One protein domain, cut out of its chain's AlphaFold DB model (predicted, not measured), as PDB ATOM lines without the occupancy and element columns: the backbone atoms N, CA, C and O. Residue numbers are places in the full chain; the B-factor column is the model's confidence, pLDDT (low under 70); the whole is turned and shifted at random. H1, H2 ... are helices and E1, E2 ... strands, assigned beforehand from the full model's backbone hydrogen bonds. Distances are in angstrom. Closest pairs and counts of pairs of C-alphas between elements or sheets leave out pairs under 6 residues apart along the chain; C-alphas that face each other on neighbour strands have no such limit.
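Overview. This is residues 260 to 390 of the 547 residues of the protein "Pertussis toxin, subunit 1" of Ralstonia sp. 25mfcol4.1 (UniProt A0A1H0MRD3). Two sheets lie face to face as a sandwich: a twisted sheet of five strands, E3 E4 E10 E7 E8, and a smaller sheet, E5 E6 E9, that covers part of one of its faces. The short helix H1 sits at one end of the sandwich, grazing both sheets, and the small hairpin of E1 and E2 sits toward the other end, beside the last part of E10. The printed part has 131 residues with one named helix and ten named strands, in the order E1 E2 E3 E4 E5 E6 E7 E8 E9 H1 E10, and its class is mostly strand. The large sheet is mixed, while the other two sheets, E5 E6 E9 and E1 E2, are antiparallel. The whole is compact, with a radius of gyration of the C-alphas of 14.5 A and spans of 40 by 29 by 24 A.

Along the chain. Begin with the large sheet and find C-alpha 319 at (-35.934, 24.311, 147.001); from there E7, residues 319 to 328, runs 30.1 A to C-alpha 328 at (-34.753, 44.819, 168.968). E8, residues 332 to 342, returns over 28.9 A and bends by 57 degrees at residue 339. E10, residues 382 to 389, is 23.4 A long and ends at C-alpha 389, at (-30.585, 27.208, 147.997). E4, residues 286 to 291, measures 17.1 A, and E3, residues 278 to 283, measures 16.4 A. In the smaller sheet look for E5, residues 294 to 298, 13.1 A; E6, residues 307 to 311, 13.7 A; and E9, residues 346 to 349, 10.1 A. The short pieces are E1, residues 260 to 262, 7.1 A; E2, residues 269 to 272, 9.5 A; and H1, residues 370 to 374, 5.7 A.

Arrangement. The large sheet runs E3, E4, E10, E7, E8, with E3 and E8 as edge strands. Look first at E10 and E7, antiparallel at 171 degrees, where N 323 and O 386 are 2.8 A apart, within hydrogen-bond range. E7 and E8 form an antiparallel hairpin, with N 324 and O 336 at 2.8 A. On the other side of E10 is E4, parallel to it at 7 degrees, with N 289 and O 385 at 2.9 A. E3 and E4 form another hairpin, antiparallel, with N 281 and O 288 at 2.8 A. The smaller sheet runs E5, E6, E9: the hairpin E5 and E6 has N 297 and O 308 at 2.8 A, and the antiparallel pair E6 and E9 has N 309 and O 347 at 2.8 A. In the sandwich, two sheets face to face, the facing parts are 8.9 A centre to centre and the strands of one stand at 25 degrees to those of the other. E6 and E10 are near each other, with 8 pairs of C-alphas within 10 A. H1 only grazes the large sheet, with residues 372 to 374, and only grazes the smaller one, with residues 370 to 374; its closest C-alpha pair with E5 is Phe 374 and Thr 298, 5.8 A. In H1 every O i to N i+4 pair is within hydrogen-bond range. E1 and E2 are an antiparallel hairpin, with N 270 and O 261 at 2.8 A, and the closest C-alphas of E1 and E10 are those of Val 261 and Arg 388, 5.1 A apart.

Size, cuts and confidence. The two C-alphas farthest apart are those of Arg 315 and Ala 330, at 42.1 A. The printed part has no cut. The link from E9 to H1, residues 350 to 369, is long. The mean pLDDT of the printed part is 77.9; 35 residues are under 70, among them residues 261 to 268 and 270 to 278.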
ATOM      1  N   ALA A 260     -22.415  29.784 150.310       71.50
ATOM      2  CA  ALA A 260     -23.086  28.931 151.288       71.50
ATOM      3  C   ALA A 260     -24.362  28.339 150.673       71.50
ATOM      4  O   ALA A 260     -25.178  29.072 150.113       71.50
ATOM      5  N   VAL A 261     -24.528  27.024 150.793       64.94
ATOM      6  CA  VAL A 261     -25.688  26.262 150.306       64.94
ATOM      7  C   VAL A 261     -26.132  25.253 151.350       64.94
ATOM      8  O   VAL A 261     -25.354  24.939 152.245       64.94
ATOM      9  N   VAL A 262     -27.353  24.732 151.238       62.41
ATOM     10  CA  VAL A 262     -27.816  23.646 152.112       62.41
ATOM     11  C   VAL A 262     -27.522  22.297 151.464       62.41
ATOM     12  O   VAL A 262     -27.885  22.065 150.309       62.41
ATOM     13  N   ASP A 263     -26.867  21.414 152.211       52.84
ATOM     14  CA  ASP A 263     -26.681  20.015 151.853       52.84
ATOM     15  C   ASP A 263     -28.035  19.281 151.953       52.84
ATOM     16  O   ASP A 263     -28.674  19.311 153.009       52.84
ATOM     17  N   PRO A 264     -28.521  18.645 150.874       45.81
ATOM     18  CA  PRO A 264     -29.864  18.068 150.846       45.81
ATOM     19  C   PRO A 264     -30.021  16.803 151.701       45.81
ATOM     20  O   PRO A 264     -31.155  16.421 151.986       45.81
ATOM     21  N   ILE A 265     -28.921  16.162 152.113       42.34
ATOM     22  CA  ILE A 265     -28.929  14.925 152.907       42.34
ATOM     23  C   ILE A 265     -28.918  15.265 154.392       42.34
ATOM     24  O   ILE A 265     -29.719  14.756 155.172       42.34
ATOM     25  N   THR A 266     -27.983  16.123 154.786       48.84
ATOM     26  CA  THR A 266     -27.763  16.473 156.193       48.84
ATOM     27  C   THR A 266     -28.618  17.656 156.639       48.84
ATOM     28  O   THR A 266     -28.861  17.832 157.830       48.84
ATOM     29  N   GLY A 267     -29.081  18.481 155.697       59.41
ATOM     30  CA  GLY A 267     -29.745  19.748 155.988       59.41
ATOM     31  C   GLY A 267     -28.794  20.830 156.510       59.41
ATOM     32  O   GLY A 267     -29.268  21.894 156.924       59.41
ATOM     33  N   GLU A 268     -27.478  20.592 156.508       68.06
ATOM     34  CA  GLU A 268     -26.464  21.522 157.009       68.06
ATOM     35  C   GLU A 268     -26.028  22.542 155.951       68.06
ATOM     36  O   GLU A 268     -26.064  22.280 154.750       68.06
ATOM     37  N   GLU A 269     -25.595  23.727 156.391       72.25
ATOM     38  CA  GLU A 269     -25.007  24.717 155.487       72.25
ATOM     39  C   GLU A 269     -23.539  24.387 155.195       72.25
ATOM     40  O   GLU A 269     -22.707  24.310 156.097       72.25
ATOM     41  N   VAL A 270     -23.203  24.248 153.916       54.62
ATOM     42  CA  VAL A 270     -21.858  23.933 153.429       54.62
ATOM     43  C   VAL A 270     -21.390  24.975 152.418       54.62
ATOM     44  O   VAL A 270     -22.182  25.567 151.683       54.62
ATOM     45  N   LYS A 271     -20.078  25.217 152.357       60.66
ATOM     46  CA  LYS A 271     -19.468  26.094 151.349       60.66
ATOM     47  C   LYS A 271     -19.175  25.292 150.080       60.66
ATOM     48  O   LYS A 271     -18.410  24.329 150.117       60.66
ATOM     49  N   ARG A 272     -19.787  25.673 148.958       48.44
ATOM     50  CA  ARG A 272     -19.653  24.993 147.659       48.44
ATOM     51  C   ARG A 272     -19.385  26.000 146.544       48.44
ATOM     52  O   ARG A 272     -19.785  27.157 146.625       48.44
ATOM     53  N   TYR A 273     -18.729  25.533 145.487       47.12
ATOM     54  CA  TYR A 273     -18.636  26.272 144.230       47.12
ATOM     55  C   TYR A 273     -19.911  26.032 143.433       47.12
ATOM     56  O   TYR A 273     -20.262  24.886 143.142       47.12
ATOM     57  N   VAL A 274     -20.624  27.109 143.137       49.56
ATOM     58  CA  VAL A 274     -21.976  27.083 142.581       49.56
ATOM     59  C   VAL A 274     -22.078  28.141 141.478       49.56
ATOM     60  O   VAL A 274     -21.392  29.152 141.570       49.56
ATOM     61  N   PRO A 275     -22.904  27.950 140.434       42.81
ATOM     62  CA  PRO A 275     -22.972  28.795 139.243       42.81
ATOM     63  C   PRO A 275     -23.747  30.095 139.498       42.81
ATOM     64  O   PRO A 275     -24.306  30.678 138.573       42.81
ATOM     65  N   TRP A 276     -23.823  30.534 140.753       52.88
ATOM     66  CA  TRP A 276     -24.379  31.820 141.132       52.88
ATOM     67  C   TRP A 276     -23.447  32.521 142.100       52.88
ATOM     68  O   TRP A 276     -22.823  31.927 142.978       52.88
ATOM     69  N   GLN A 277     -23.451  33.838 141.985       57.38
ATOM     70  CA  GLN A 277     -22.794  34.694 142.947       57.38
ATOM     71  C   GLN A 277     -23.730  34.962 144.122       57.38
ATOM     72  O   GLN A 277     -24.957  34.946 143.993       57.38
ATOM     73  N   THR A 278     -23.146  35.200 145.290       68.75
ATOM     74  CA  THR A 278     -23.899  35.647 146.463       68.75
ATOM     75  C   THR A 278     -23.985  37.167 146.437       68.75
ATOM     76  O   THR A 278     -22.964  37.851 146.384       68.75
ATOM     77  N   ARG A 279     -25.199  37.710 146.493       75.88
ATOM     78  CA  ARG A 279     -25.450  39.140 146.654       75.88
ATOM     79  C   ARG A 279     -25.684  39.437 148.128       75.88
ATOM     80  O   ARG A 279     -26.626  38.922 148.719       75.88
ATOM     81  N   VAL A 280     -24.861  40.317 148.692       82.75
ATOM     82  CA  VAL A 280     -25.060  40.869 150.036       82.75
ATOM     83  C   VAL A 280     -25.463  42.334 149.897       82.75
ATOM     84  O   VAL A 280     -24.694  43.143 149.381       82.75
ATOM     85  N   LYS A 281     -26.662  42.692 150.357       82.50
ATOM     86  CA  LYS A 281     -27.098  44.083 150.526       82.50
ATOM     87  C   LYS A 281     -27.066  44.416 152.018       82.50
ATOM     88  O   LYS A 281     -27.648  43.687 152.814       82.50
ATOM     89  N   ARG A 282     -26.393  45.503 152.398       82.69
ATOM     90  CA  ARG A 282     -26.403  46.039 153.770       82.69
ATOM     91  C   ARG A 282     -26.938  47.457 153.748       82.69
ATOM     92  O   ARG A 282     -26.495  48.259 152.932       82.69
ATOM     93  N   GLU A 283     -27.878  47.749 154.632       76.69
ATOM     94  CA  GLU A 283     -28.481  49.070 154.765       76.69
ATOM     95  C   GLU A 283     -28.730  49.328 156.255       76.69
ATOM     96  O   GLU A 283     -29.551  48.658 156.876       76.69
ATOM     97  N   GLY A 284     -27.961  50.234 156.865       78.50
ATOM     98  CA  GLY A 284     -27.990  50.423 158.320       78.50
ATOM     99  C   GLY A 284     -27.669  49.131 159.085       78.50
ATOM    100  O   GLY A 284     -26.635  48.505 158.847       78.50
ATOM    101  N   TYR A 285     -28.574  48.732 159.982       77.50
ATOM    102  CA  TYR A 285     -28.490  47.493 160.773       77.50
ATOM    103  C   TYR A 285     -29.183  46.292 160.107       77.50
ATOM    104  O   TYR A 285     -29.315  45.232 160.722       77.50
ATOM    105  N   SER A 286     -29.623  46.445 158.854       80.94
ATOM    106  CA  SER A 286     -30.249  45.378 158.078       80.94
ATOM    107  C   SER A 286     -29.268  44.755 157.080       80.94
ATOM    108  O   SER A 286     -28.459  45.442 156.442       80.94
ATOM    109  N   SER A 287     -29.333  43.433 156.936       86.94
ATOM    110  CA  SER A 287     -28.556  42.684 155.951       86.94
ATOM    111  C   SER A 287     -29.422  41.670 155.212       86.94
ATOM    112  O   SER A 287     -30.227  40.955 155.804       86.94
ATOM    113  N   ILE A 288     -29.258  41.618 153.895       86.69
ATOM    114  CA  ILE A 288     -29.910  40.644 153.027       86.69
ATOM    115  C   ILE A 288     -28.820  39.922 152.250       86.69
ATOM    116  O   ILE A 288     -28.036  40.559 151.546       86.69
ATOM    117  N   GLU A 289     -28.772  38.603 152.371       89.69
ATOM    118  CA  GLU A 289     -27.848  37.749 151.638       89.69
ATOM    119  C   GLU A 289     -28.628  36.725 150.815       89.69
ATOM    120  O   GLU A 289     -29.308  35.859 151.366       89.69
ATOM    121  N   THR A 290     -28.527  36.800 149.489       86.44
ATOM    122  CA  THR A 290     -29.236  35.888 148.579       86.44
ATOM    123  C   THR A 290     -28.366  35.455 147.404       86.44
ATOM    124  O   THR A 290     -27.429  36.163 147.035       86.44
ATOM    125  N   PRO A 291     -28.696  34.340 146.734       80.00
ATOM    126  CA  PRO A 291     -28.199  34.072 145.390       80.00
ATOM    127  C   PRO A 291     -28.556  35.193 144.408       80.00
ATOM    128  O   PRO A 291     -29.592  35.861 144.537       80.00
ATOM    129  N   LEU A 292     -27.713  35.375 143.394       72.50
ATOM    130  CA  LEU A 292     -28.037  36.168 142.214       72.50
ATOM    131  C   LEU A 292     -29.232  35.518 141.489       72.50
ATOM    132  O   LEU A 292     -29.175  34.337 141.165       72.50
ATOM    133  N   GLY A 293     -30.311  36.274 141.264       73.75
ATOM    134  CA  GLY A 293     -31.578  35.759 140.711       73.75
ATOM    135  C   GLY A 293     -32.716  35.646 141.733       73.75
ATOM    136  O   GLY A 293     -33.868  35.455 141.352       73.75
ATOM    137  N   CYS A 294     -32.428  35.844 143.023       82.31
ATOM    138  CA  CYS A 294     -33.464  35.984 144.040       82.31
ATOM    139  C   CYS A 294     -33.877  37.447 144.236       82.31
ATOM    140  O   CYS A 294     -33.047  38.355 144.321       82.31
ATOM    141  N   GLN A 295     -35.183  37.654 144.343       89.56
ATOM    142  CA  GLN A 295     -35.842  38.898 144.698       89.56
ATOM    143  C   GLN A 295     -36.400  38.778 146.115       89.56
ATOM    144  O   GLN A 295     -36.927  37.734 146.498       89.56
ATOM    145  N   THR A 296     -36.293  39.856 146.888       88.50
ATOM    146  CA  THR A 296     -36.777  39.917 148.269       88.50
ATOM    147  C   THR A 296     -37.690  41.120 148.452       88.50
ATOM    148  O   THR A 296     -37.359  42.219 148.007       88.50
ATOM    149  N   VAL A 297     -38.799  40.926 149.158       86.25
ATOM    150  CA  VAL A 297     -39.725  41.974 149.589       86.25
ATOM    151  C   VAL A 297     -39.733  41.986 151.110       86.25
ATOM    152  O   VAL A 297     -39.970  40.958 151.733       86.25
ATOM    153  N   THR A 298     -39.458  43.143 151.706       78.06
ATOM    154  CA  THR A 298     -39.423  43.335 153.161       78.06
ATOM    155  C   THR A 298     -40.218  44.585 153.522       78.06
ATOM    156  O   THR A 298     -39.673  45.686 153.555       78.06
ATOM    157  N   GLY A 299     -41.527  44.438 153.731       65.19
ATOM    158  CA  GLY A 299     -42.359  45.497 154.313       65.19
ATOM    159  C   GLY A 299     -42.555  46.773 153.477       65.19
ATOM    160  O   GLY A 299     -43.036  47.769 154.007       65.19
ATOM    161  N   ALA A 300     -42.207  46.812 152.188       65.19
ATOM    162  CA  ALA A 300     -42.446  48.006 151.373       65.19
ATOM    163  C   ALA A 300     -43.951  48.180 151.100       65.19
ATOM    164  O   ALA A 300     -44.609  47.241 150.650       65.19
ATOM    165  N   ALA A 301     -44.503  49.374 151.347       53.00
ATOM    166  CA  ALA A 301     -45.906  49.670 151.049       53.00
ATOM    167  C   ALA A 301     -46.225  49.351 149.571       53.00
ATOM    168  O   ALA A 301     -45.443  49.730 148.696       53.00
ATOM    169  N   PRO A 302     -47.344  48.664 149.263       57.56
ATOM    170  CA  PRO A 302     -48.481  48.317 150.131       57.56
ATOM    171  C   PRO A 302     -48.351  46.998 150.929       57.56
ATOM    172  O   PRO A 302     -49.270  46.636 151.656       57.56
ATOM    173  N   LEU A 303     -47.233  46.274 150.836       65.81
ATOM    174  CA  LEU A 303     -46.988  44.983 151.496       65.81
ATOM    175  C   LEU A 303     -46.255  45.150 152.842       65.81
ATOM    176  O   LEU A 303     -45.264  44.474 153.108       65.81
ATOM    177  N   ALA A 304     -46.736  46.066 153.691       74.12
ATOM    178  CA  ALA A 304     -46.057  46.467 154.929       74.12
ATOM    179  C   ALA A 304     -45.828  45.316 155.930       74.12
ATOM    180  O   ALA A 304     -44.856  45.331 156.681       74.12
ATOM    181  N   ASP A 305     -46.686  44.295 155.909       87.94
ATOM    182  CA  ASP A 305     -46.613  43.147 156.817       87.94
ATOM    183  C   ASP A 305     -46.276  41.831 156.098       87.94
ATOM    184  O   ASP A 305     -46.879  40.790 156.346       87.94
ATOM    185  N   LEU A 306     -45.339  41.873 155.149       88.69
ATOM    186  CA  LEU A 306     -44.887  40.683 154.432       88.69
ATOM    187  C   LEU A 306     -43.370  40.690 154.245       88.69
ATOM    188  O   LEU A 306     -42.798  41.648 153.712       88.69
ATOM    189  N   VAL A 307     -42.733  39.587 154.642       90.56
ATOM    190  CA  VAL A 307     -41.409  39.206 154.149       90.56
ATOM    191  C   VAL A 307     -41.601  38.122 153.104       90.56
ATOM    192  O   VAL A 307     -42.273  37.126 153.359       90.56
ATOM    193  N   ALA A 308     -41.051  38.329 151.916       91.31
ATOM    194  CA  ALA A 308     -41.212  37.416 150.801       91.31
ATOM    195  C   ALA A 308     -39.924  37.280 149.994       91.31
ATOM    196  O   ALA A 308     -39.151  38.229 149.852       91.31
ATOM    197  N   VAL A 309     -39.703  36.084 149.462       92.88
ATOM    198  CA  VAL A 309     -38.560  35.728 148.629       92.88
ATOM    199  C   VAL A 309     -39.075  34.977 147.415       92.88
ATOM    200  O   VAL A 309     -39.840  34.025 147.553       92.88
ATOM    201  N   LYS A 310     -38.618  35.374 146.231       92.00
ATOM    202  CA  LYS A 310     -38.787  34.594 145.009       92.00
ATOM    203  C   LYS A 310     -37.444  34.431 144.337       92.00
ATOM    204  O   LYS A 310     -36.755  35.417 144.098       92.00
ATOM    205  N   CYS A 311     -37.077  33.200 144.034       83.00
ATOM    206  CA  CYS A 311     -35.879  32.904 143.271       83.00
ATOM    207  C   CYS A 311     -36.292  32.353 141.914       83.00
ATOM    208  O   CYS A 311     -37.012  31.360 141.865       83.00
ATOM    209  N   ASP A 312     -35.841  33.006 140.846       79.00
ATOM    210  CA  ASP A 312     -36.137  32.620 139.468       79.00
ATOM    211  C   ASP A 312     -34.833  32.351 138.707       79.00
ATOM    212  O   ASP A 312     -33.867  33.116 138.804       79.00
ATOM    213  N   GLY A 313     -34.810  31.282 137.913       57.31
ATOM    214  CA  GLY A 313     -33.697  30.975 137.016       57.31
ATOM    215  C   GLY A 313     -32.468  30.404 137.727       57.31
ATOM    216  O   GLY A 313     -31.372  30.412 137.155       57.31
ATOM    217  N   LEU A 314     -32.631  29.893 138.953       58.91
ATOM    218  CA  LEU A 314     -31.569  29.180 139.660       58.91
ATOM    219  C   LEU A 314     -31.437  27.761 139.094       58.91
ATOM    220  O   LEU A 314     -32.323  26.922 139.228       58.91
ATOM    221  N   ARG A 315     -30.302  27.459 138.458       49.59
ATOM    222  CA  ARG A 315     -30.063  26.128 137.876       49.59
ATOM    223  C   ARG A 315     -29.848  25.074 138.966       49.59
ATOM    224  O   ARG A 315     -29.045  25.290 139.870       49.59
ATOM    225  N   ASN A 316     -30.482  23.907 138.817       48.75
ATOM    226  CA  ASN A 316     -30.367  22.738 139.713       48.75
ATOM    227  C   ASN A 316     -30.812  22.993 141.165       48.75
ATOM    228  O   ASN A 316     -30.350  22.326 142.090       48.75
ATOM    229  N   VAL A 317     -31.705  23.960 141.364       54.19
ATOM    230  CA  VAL A 317     -32.289  24.297 142.661       54.19
ATOM    231  C   VAL A 317     -33.796  24.181 142.514       54.19
ATOM    232  O   VAL A 317     -34.392  24.908 141.733       54.19
ATOM    233  N   ARG A 318     -34.419  23.262 143.254       62.31
ATOM    234  CA  ARG A 318     -35.889  23.180 143.352       62.31
ATOM    235  C   ARG A 318     -36.420  23.790 144.637       62.31
ATOM    236  O   ARG A 318     -37.575  24.194 144.695       62.31
ATOM    237  N   ARG A 319     -35.580  23.828 145.672       78.12
ATOM    238  CA  ARG A 319     -35.934  24.311 147.001       78.12
ATOM    239  C   ARG A 319     -34.875  25.248 147.545       78.12
ATOM    240  O   ARG A 319     -33.697  25.139 147.205       78.12
ATOM    241  N   PHE A 320     -35.282  26.124 148.447       84.31
ATOM    242  CA  PHE A 320     -34.377  26.983 149.196       84.31
ATOM    243  C   PHE A 320     -34.840  27.132 150.642       84.31
ATOM    244  O   PHE A 320     -36.029  27.100 150.950       84.31
ATOM    245  N   ARG A 321     -33.864  27.307 151.528       91.25
ATOM    246  CA  ARG A 321     -34.062  27.692 152.918       91.25
ATOM    247  C   ARG A 321     -34.059  29.209 153.024       91.25
ATOM    248  O   ARG A 321     -33.182  29.872 152.463       91.25
ATOM    249  N   VAL A 322     -34.995  29.741 153.798       94.06
ATOM    250  CA  VAL A 322     -34.987  31.133 154.239       94.06
ATOM    251  C   VAL A 322     -34.714  31.176 155.734       94.06
ATOM    252  O   VAL A 322     -35.462  30.621 156.535       94.06
ATOM    253  N   SER A 323     -33.631  31.849 156.103       93.56
ATOM    254  CA  SER A 323     -33.262  32.116 157.486       93.56
ATOM    255  C   SER A 323     -33.555  33.576 157.805       93.56
ATOM    256  O   SER A 323     -33.081  34.482 157.111       93.56
ATOM    257  N   ILE A 324     -34.339  33.794 158.853       91.69
ATOM    258  CA  ILE A 324     -34.715  35.108 159.359       91.69
ATOM    259  C   ILE A 324     -34.082  35.292 160.734       91.69
ATOM    260  O   ILE A 324     -34.352  34.520 161.654       91.69
ATOM    261  N   GLY A 325     -33.276  36.343 160.860       90.88
ATOM    262  CA  GLY A 325     -32.728  36.825 162.120       90.88
ATOM    263  C   GLY A 325     -33.192  38.252 162.389       90.88
ATOM    264  O   GLY A 325     -33.155  39.081 161.483       90.88
ATOM    265  N   ALA A 326     -33.622  38.564 163.606       88.19
ATOM    266  CA  ALA A 326     -33.868  39.944 164.011       88.19
ATOM    267  C   ALA A 326     -33.734  40.118 165.522       88.19
ATOM    268  O   ALA A 326     -34.001  39.190 166.285       88.19
ATOM    269  N   GLY A 327     -33.376  41.318 165.963       86.62
ATOM    270  CA  GLY A 327     -33.396  41.651 167.380       86.62
ATOM    271  C   GLY A 327     -33.577  43.137 167.623       86.62
ATOM    272  O   GLY A 327     -33.000  43.970 166.921       86.62
ATOM    273  N   GLY A 328     -34.395  43.452 168.622       80.94
ATOM    274  CA  GLY A 328     -34.753  44.819 168.968       80.94
ATOM    275  C   GLY A 328     -35.083  44.984 170.444       80.94
ATOM    276  O   GLY A 328     -34.675  44.190 171.298       80.94
ATOM    277  N   ASN A 329     -35.824  46.046 170.751       71.19
ATOM    278  CA  ASN A 329     -36.190  46.401 172.119       71.19
ATOM    279  C   ASN A 329     -36.967  45.275 172.837       71.19
ATOM    280  O   ASN A 329     -37.559  44.385 172.223       71.19
ATOM    281  N   ALA A 330     -36.950  45.326 174.173       68.25
ATOM    282  CA  ALA A 330     -37.620  44.363 175.056       68.25
ATOM    283  C   ALA A 330     -37.134  42.901 174.930       68.25
ATOM    284  O   ALA A 330     -37.884  41.981 175.241       68.25
ATOM    285  N   ASN A 331     -35.874  42.680 174.523       67.50
ATOM    286  CA  ASN A 331     -35.308  41.342 174.294       67.50
ATOM    287  C   ASN A 331     -36.146  40.509 173.309       67.50
ATOM    288  O   ASN A 331     -36.286  39.296 173.477       67.50
ATOM    289  N   THR A 332     -36.718  41.154 172.293       78.56
ATOM    290  CA  THR A 332     -37.453  40.454 171.237       78.56
ATOM    291  C   THR A 332     -36.448  39.959 170.204       78.56
ATOM    292  O   THR A 332     -35.827  40.767 169.517       78.56
ATOM    293  N   TRP A 333     -36.274  38.638 170.117       85.81
ATOM    294  CA  TRP A 333     -35.308  37.990 169.225       85.81
ATOM    295  C   TRP A 333     -36.004  37.019 168.278       85.81
ATOM    296  O   TRP A 333     -36.854  36.232 168.692       85.81
ATOM    297  N   VAL A 334     -35.602  37.030 167.015       87.88
ATOM    298  CA  VAL A 334     -36.013  36.073 165.989       87.88
ATOM    299  C   VAL A 334     -34.760  35.379 165.474       87.88
ATOM    300  O   VAL A 334     -33.798  36.039 165.097       87.88
ATOM    301  N   ASP A 335     -34.790  34.051 165.457       89.50
ATOM    302  CA  ASP A 335     -33.827  33.192 164.768       89.50
ATOM    303  C   ASP A 335     -34.593  31.956 164.291       89.50
ATOM    304  O   ASP A 335     -34.919  31.048 165.069       89.50
ATOM    305  N   LYS A 336     -35.033  31.997 163.033       90.25
ATOM    306  CA  LYS A 336     -35.893  30.970 162.445       90.25
ATOM    307  C   LYS A 336     -35.438  30.607 161.050       90.25
ATOM    308  O   LYS A 336     -35.013  31.457 160.275       90.25
ATOM    309  N   ARG A 337     -35.571  29.321 160.742       92.00
ATOM    310  CA  ARG A 337     -35.255  28.725 159.446       92.00
ATOM    311  C   ARG A 337     -36.512  28.081 158.891       92.00
ATOM    312  O   ARG A 337     -37.229  27.406 159.628       92.00
ATOM    313  N   PHE A 338     -36.756  28.307 157.612       90.38
ATOM    314  CA  PHE A 338     -37.902  27.795 156.881       90.38
ATOM    315  C   PHE A 338     -37.398  27.104 155.617       90.38
ATOM    316  O   PHE A 338     -36.746  27.740 154.789       90.38
ATOM    317  N   ASP A 339     -37.676  25.808 155.487       87.81
ATOM    318  CA  ASP A 339     -37.109  24.938 154.442       87.81
ATOM    319  C   ASP A 339     -38.118  24.634 153.319       87.81
ATOM    320  O   ASP A 339     -37.955  23.688 152.549       87.81
ATOM    321  N   ASP A 340     -39.187  25.423 153.249       88.75
ATOM    322  CA  ASP A 340     -40.343  25.247 152.371       88.75
ATOM    323  C   ASP A 340     -40.362  26.224 151.182       88.75
ATOM    324  O   ASP A 340     -41.383  26.361 150.513       88.75
ATOM    325  N   GLY A 341     -39.252  26.911 150.899       86.06
ATOM    326  CA  GLY A 341     -39.117  27.733 149.697       86.06
ATOM    327  C   GLY A 341     -38.964  26.876 148.442       86.06
ATOM    328  O   GLY A 341     -38.189  25.916 148.448       86.06
ATOM    329  N   VAL A 342     -39.664  27.231 147.362       83.62
ATOM    330  CA  VAL A 342     -39.661  26.516 146.072       83.62
ATOM    331  C   VAL A 342     -39.250  27.470 144.949       83.62
ATOM    332  O   VAL A 342     -39.723  28.603 144.885       83.62
ATOM    333  N   GLU A 343     -38.333  27.036 144.080       80.62
ATOM    334  CA  GLU A 343     -37.882  27.833 142.926       80.62
ATOM    335  C   GLU A 343     -39.052  28.131 141.976       80.62
ATOM    336  O   GLU A 343     -39.925  27.291 141.770       80.62
ATOM    337  N   GLY A 344     -39.111  29.360 141.459       79.00
ATOM    338  CA  GLY A 344     -40.225  29.835 140.636       79.00
ATOM    339  C   GLY A 344     -41.465  30.289 141.418       79.00
ATOM    340  O   GLY A 344     -42.315  30.985 140.854       79.00
ATOM    341  N   GLU A 345     -41.563  29.986 142.716       89.06
ATOM    342  CA  GLU A 345     -42.698  30.352 143.569       89.06
ATOM    343  C   GLU A 345     -42.341  31.437 144.595       89.06
ATOM    344  O   GLU A 345     -41.188  31.621 144.994       89.06
ATOM    345  N   TRP A 346     -43.356  32.194 145.025       91.25
ATOM    346  CA  TRP A 346     -43.205  33.142 146.126       91.25
ATOM    347  C   TRP A 346     -43.255  32.400 147.456       91.25
ATOM    348  O   TRP A 346     -44.298  31.886 147.854       91.25
ATOM    349  N   TRP A 347     -42.146  32.429 148.181       94.25
ATOM    350  CA  TRP A 347     -42.136  32.132 149.604       94.25
ATOM    351  C   TRP A 347     -42.456  33.409 150.385       94.25
ATOM    352  O   TRP A 347     -41.952  34.478 150.039       94.25
ATOM    353  N   GLY A 348     -43.251  33.327 151.454       92.31
ATOM    354  CA  GLY A 348     -43.484  34.484 152.313       92.31
ATOM    355  C   GLY A 348     -44.075  34.169 153.682       92.31
ATOM    356  O   GLY A 348     -44.644  33.094 153.894       92.31
ATOM    357  N   ARG A 349     -43.908  35.118 154.609       93.31
ATOM    358  CA  ARG A 349     -44.436  35.093 155.980       93.31
ATOM    359  C   ARG A 349     -44.885  36.480 156.429       93.31
ATOM    360  O   ARG A 349     -44.247  37.484 156.105       93.31
ATOM    361  N   LYS A 350     -45.964  36.530 157.205       93.06
ATOM    362  CA  LYS A 350     -46.428  37.723 157.930       93.06
ATOM    363  C   LYS A 350     -45.817  37.789 159.325       93.06
ATOM    364  O   LYS A 350     -45.314  36.786 159.833       93.06
ATOM    365  N   SER A 351     -45.901  38.943 159.988       91.19
ATOM    366  CA  SER A 351     -45.438  39.087 161.381       91.19
ATOM    367  C   SER A 351     -46.127  38.112 162.346       91.19
ATOM    368  O   SER A 351     -45.501  37.644 163.298       91.19
ATOM    369  N   SER A 352     -47.377  37.732 162.065       92.69
ATOM    370  CA  SER A 352     -48.148  36.736 162.822       92.69
ATOM    371  C   SER A 352     -47.692  35.286 162.626       92.69
ATOM    372  O   SER A 352     -48.210  34.388 163.283       92.69
ATOM    373  N   GLU A 353     -46.738  35.030 161.728       92.56
ATOM    374  CA  GLU A 353     -46.209  33.692 161.432       92.56
ATOM    375  C   GLU A 353     -44.733  33.548 161.832       92.56
ATOM    376  O   GLU A 353     -44.142  32.479 161.664       92.56
ATOM    377  N   ILE A 354     -44.120  34.614 162.360       90.88
ATOM    378  CA  ILE A 354     -42.711  34.638 162.756       90.88
ATOM    379  C   ILE A 354     -42.618  34.554 164.285       90.88
ATOM    380  O   ILE A 354     -42.880  35.544 164.972       90.88
ATOM    381  N   PRO A 355     -42.253  33.386 164.842       89.00
ATOM    382  CA  PRO A 355     -42.182  33.192 166.284       89.00
ATOM    383  C   PRO A 355     -40.951  33.862 166.903       89.00
ATOM    384  O   PRO A 355     -39.835  33.740 166.387       89.00
ATOM    385  N   VAL A 356     -41.151  34.488 168.063       85.94
ATOM    386  CA  VAL A 356     -40.089  35.075 168.888       85.94
ATOM    387  C   VAL A 356     -39.427  33.977 169.724       85.94
ATOM    388  O   VAL A 356     -40.098  33.173 170.379       85.94
ATOM    389  N   VAL A 357     -38.097  33.926 169.690       84.75
ATOM    390  CA  VAL A 357     -37.263  32.924 170.368       84.75
ATOM    391  C   VAL A 357     -37.579  32.888 171.864       84.75
ATOM    392  O   VAL A 357     -37.714  33.924 172.505       84.75
ATOM    393  N   ASN A 358     -37.675  31.679 172.426       82.38
ATOM    394  CA  ASN A 358     -38.010  31.423 173.834       82.38
ATOM    395  C   ASN A 358     -39.397  31.915 174.282       82.38
ATOM    396  O   ASN A 358     -39.652  32.036 175.480       82.38
ATOM    397  N   THR A 359     -40.316  32.155 173.347       83.12
ATOM    398  CA  THR A 359     -41.704  32.506 173.656       83.12
ATOM    399  C   THR A 359     -42.671  31.661 172.827       83.12
ATOM    400  O   THR A 359     -42.284  31.008 171.859       83.12
ATOM    401  N   ARG A 360     -43.953  31.681 173.203       85.50
ATOM    402  CA  ARG A 360     -45.049  31.126 172.388       85.50
ATOM    403  C   ARG A 360     -45.672  32.152 171.434       85.50
ATOM    404  O   ARG A 360     -46.666  31.842 170.790       85.50
ATOM    405  N   TYR A 361     -45.148  33.373 171.435       89.12
ATOM    406  CA  TYR A 361     -45.722  34.542 170.787       89.12
ATOM    407  C   TYR A 361     -44.972  34.860 169.488       89.12
ATOM    408  O   TYR A 361     -43.826  34.451 169.277       89.12
ATOM    409  N   THR A 362     -45.637  35.587 168.607       90.31
ATOM    410  CA  THR A 362     -45.131  36.034 167.307       90.31
ATOM    411  C   THR A 362     -44.774  37.515 167.332       90.31
ATOM    412  O   THR A 362     -45.083  38.213 168.297       90.31
ATOM    413  N   LEU A 363     -44.128  38.025 166.282       87.81
ATOM    414  CA  LEU A 363     -43.841  39.461 166.178       87.81
ATOM    415  C   LEU A 363     -45.117  40.313 166.286       87.81
ATOM    416  O   LEU A 363     -45.112  41.327 166.986       87.81
ATOM    417  N   ALA A 364     -46.217  39.857 165.679       89.38
ATOM    418  CA  ALA A 364     -47.505  40.544 165.751       89.38
ATOM    419  C   ALA A 364     -48.061  40.628 167.185       89.38
ATOM    420  O   ALA A 364     -48.623  41.654 167.558       89.38
ATOM    421  N   ASP A 365     -47.863  39.594 168.011       89.38
ATOM    422  CA  ASP A 365     -48.322  39.581 169.411       89.38
ATOM    423  C   ASP A 365     -47.587  40.613 170.281       89.38
ATOM    424  O   ASP A 365     -48.132  41.109 171.267       89.38
ATOM    425  N   TYR A 366     -46.355  40.960 169.898       86.62
ATOM    426  CA  TYR A 366     -45.578  42.042 170.503       86.62
ATOM    427  C   TYR A 366     -45.858  43.417 169.869       86.62
ATOM    428  O   TYR A 366     -45.256  44.411 170.271       86.62
ATOM    429  N   GLY A 367     -46.784  43.493 168.907       87.75
ATOM    430  CA  GLY A 367     -47.171  44.729 168.229       87.75
ATOM    431  C   GLY A 367     -46.202  45.181 167.136       87.75
ATOM    432  O   GLY A 367     -46.230  46.354 166.771       87.75
ATOM    433  N   TYR A 368     -45.352  44.287 166.623       87.19
ATOM    434  CA  TYR A 368     -44.389  44.596 165.565       87.19
ATOM    435  C   TYR A 368     -44.841  44.042 164.210       87.19
ATOM    436  O   TYR A 368     -45.140  42.855 164.082       87.19
ATOM    437  N   SER A 369     -44.831  44.889 163.182       87.88
ATOM    438  CA  SER A 369     -45.013  44.484 161.783       87.88
ATOM    439  C   SER A 369     -43.689  44.084 161.124       87.88
ATOM    440  O   SER A 369     -42.603  44.396 161.623       87.88
ATOM    441  N   ILE A 370     -43.749  43.443 159.949       88.38
ATOM    442  CA  ILE A 370     -42.538  43.212 159.139       88.38
ATOM    443  C   ILE A 370     -41.825  44.531 158.808       88.38
ATOM    444  O   ILE A 370     -40.596  44.572 158.813       88.38
ATOM    445  N   TYR A 371     -42.558  45.616 158.555       85.06
ATOM    446  CA  TYR A 371     -41.964  46.927 158.302       85.06
ATOM    447  C   TYR A 371     -41.201  47.480 159.514       85.06
ATOM    448  O   TYR A 371     -40.106  48.009 159.342       85.06
ATOM    449  N   ASP A 372     -41.708  47.300 160.736       82.38
ATOM    450  CA  ASP A 372     -41.028  47.786 161.948       82.38
ATOM    451  C   ASP A 372     -39.671  47.101 162.169       82.38
ATOM    452  O   ASP A 372     -38.733  47.727 162.668       82.38
ATOM    453  N   VAL A 373     -39.576  45.827 161.768       83.75
ATOM    454  CA  VAL A 373     -38.414  44.952 161.992       83.75
ATOM    455  C   VAL A 373     -37.434  44.954 160.806       83.75
ATOM    456  O   VAL A 373     -36.216  44.963 160.997       83.75
ATOM    457  N   PHE A 374     -37.937  44.965 159.567       81.62
ATOM    458  CA  PHE A 374     -37.146  44.824 158.332       81.62
ATOM    459  C   PHE A 374     -37.189  46.056 157.412       81.62
ATOM    460  O   PHE A 374     -36.457  46.101 156.427       81.62
ATOM    461  N   GLY A 375     -38.019  47.062 157.706       72.56
ATOM    462  CA  GLY A 375     -38.201  48.266 156.883       72.56
ATOM    463  C   GLY A 375     -37.125  49.342 157.056       72.56
ATOM    464  O   GLY A 375     -37.206  50.382 156.409       72.56
ATOM    465  N   ASN A 376     -36.115  49.103 157.902       62.41
ATOM    466  CA  ASN A 376     -34.950  49.977 158.111       62.41
ATOM    467  C   ASN A 376     -35.274  51.408 158.613       62.41
ATOM    468  O   ASN A 376     -34.430  52.298 158.550       62.41
ATOM    469  N   THR A 377     -36.486  51.654 159.123       57.94
ATOM    470  CA  THR A 377     -36.969  53.002 159.485       57.94
ATOM    471  C   THR A 377     -36.863  53.349 160.965       57.94
ATOM    472  O   THR A 377     -36.815  54.527 161.309       57.94
ATOM    473  N   THR A 378     -36.805  52.360 161.857       56.66
ATOM    474  CA  THR A 378     -36.916  52.594 163.307       56.66
ATOM    475  C   THR A 378     -35.573  52.702 164.032       56.66
ATOM    476  O   THR A 378     -35.561  53.059 165.207       56.66
ATOM    477  N   GLY A 379     -34.443  52.389 163.379       58.84
ATOM    478  CA  GLY A 379     -33.083  52.462 163.948       58.84
ATOM    479  C   GLY A 379     -32.801  51.548 165.156       58.84
ATOM    480  O   GLY A 379     -31.660  51.464 165.597       58.84
ATOM    481  N   ASN A 380     -33.820  50.849 165.665       74.12
ATOM    482  CA  ASN A 380     -33.801  50.086 166.919       74.12
ATOM    483  C   ASN A 380     -33.757  48.566 166.709       74.12
ATOM    484  O   ASN A 380     -33.804  47.813 167.681       74.12
ATOM    485  N   TRP A 381     -33.707  48.121 165.455       81.06
ATOM    486  CA  TRP A 381     -33.685  46.712 165.089       81.06
ATOM    487  C   TRP A 381     -32.472  46.413 164.230       81.06
ATOM    488  O   TRP A 381     -32.211  47.107 163.246       81.06
ATOM    489  N   TRP A 382     -31.769  45.339 164.575       86.69
ATOM    490  CA  TRP A 382     -30.960  44.639 163.594       86.69
ATOM    491  C   TRP A 382     -31.820  43.568 162.935       86.69
ATOM    492  O   TRP A 382     -32.650  42.931 163.590       86.69
ATOM    493  N   SER A 383     -31.625  43.370 161.636       87.62
ATOM    494  CA  SER A 383     -32.347  42.347 160.889       87.62
ATOM    495  C   SER A 383     -31.492  41.705 159.803       87.62
ATOM    496  O   SER A 383     -30.576  42.298 159.231       87.62
ATOM    497  N   GLY A 384     -31.765  40.432 159.557       89.81
ATOM    498  CA  GLY A 384     -31.036  39.565 158.655       89.81
ATOM    499  C   GLY A 384     -32.007  38.677 157.895       89.81
ATOM    500  O   GLY A 384     -32.780  37.940 158.506       89.81
ATOM    501  N   LEU A 385     -31.947  38.720 156.568       91.38
ATOM    502  CA  LEU A 385     -32.630  37.768 155.699       91.38
ATOM    503  C   LEU A 385     -31.586  37.035 154.873       91.38
ATOM    504  O   LEU A 385     -30.863  37.642 154.085       91.38
ATOM    505  N   THR A 386     -31.502  35.726 155.054       93.25
ATOM    506  CA  THR A 386     -30.519  34.896 154.369       93.25
ATOM    507  C   THR A 386     -31.228  33.809 153.579       93.25
ATOM    508  O   THR A 386     -31.999  33.035 154.138       93.25
ATOM    509  N   VAL A 387     -30.957  33.735 152.279       91.06
ATOM    510  CA  VAL A 387     -31.503  32.707 151.390       91.06
ATOM    511  C   VAL A 387     -30.390  31.735 151.032       91.06
ATOM    512  O   VAL A 387     -29.331  32.129 150.533       91.06
ATOM    513  N   ARG A 388     -30.625  30.451 151.301       88.94
ATOM    514  CA  ARG A 388     -29.687  29.364 151.021       88.94
ATOM    515  C   ARG A 388     -30.379  28.332 150.142       88.94
ATOM    516  O   ARG A 388     -31.260  27.623 150.620       88.94
ATOM    517  N   PRO A 389     -30.031  28.238 148.858       73.00
ATOM    518  CA  PRO A 389     -30.585  27.208 147.997       73.00
ATOM    519  C   PRO A 389     -30.074  25.830 148.430       73.00
ATOM    520  O   PRO A 389     -28.950  25.693 148.925       73.00
ATOM    521  N   PHE A 390     -30.894  24.808 148.213       62.03
ATOM    522  CA  PHE A 390     -30.444  23.424 148.282       62.03
ATOM    523  C   PHE A 390     -29.720  23.116 146.973       62.03
ATOM    524  O   PHE A 390     -30.343  23.134 145.909       62.03
TER     525      PHE A 390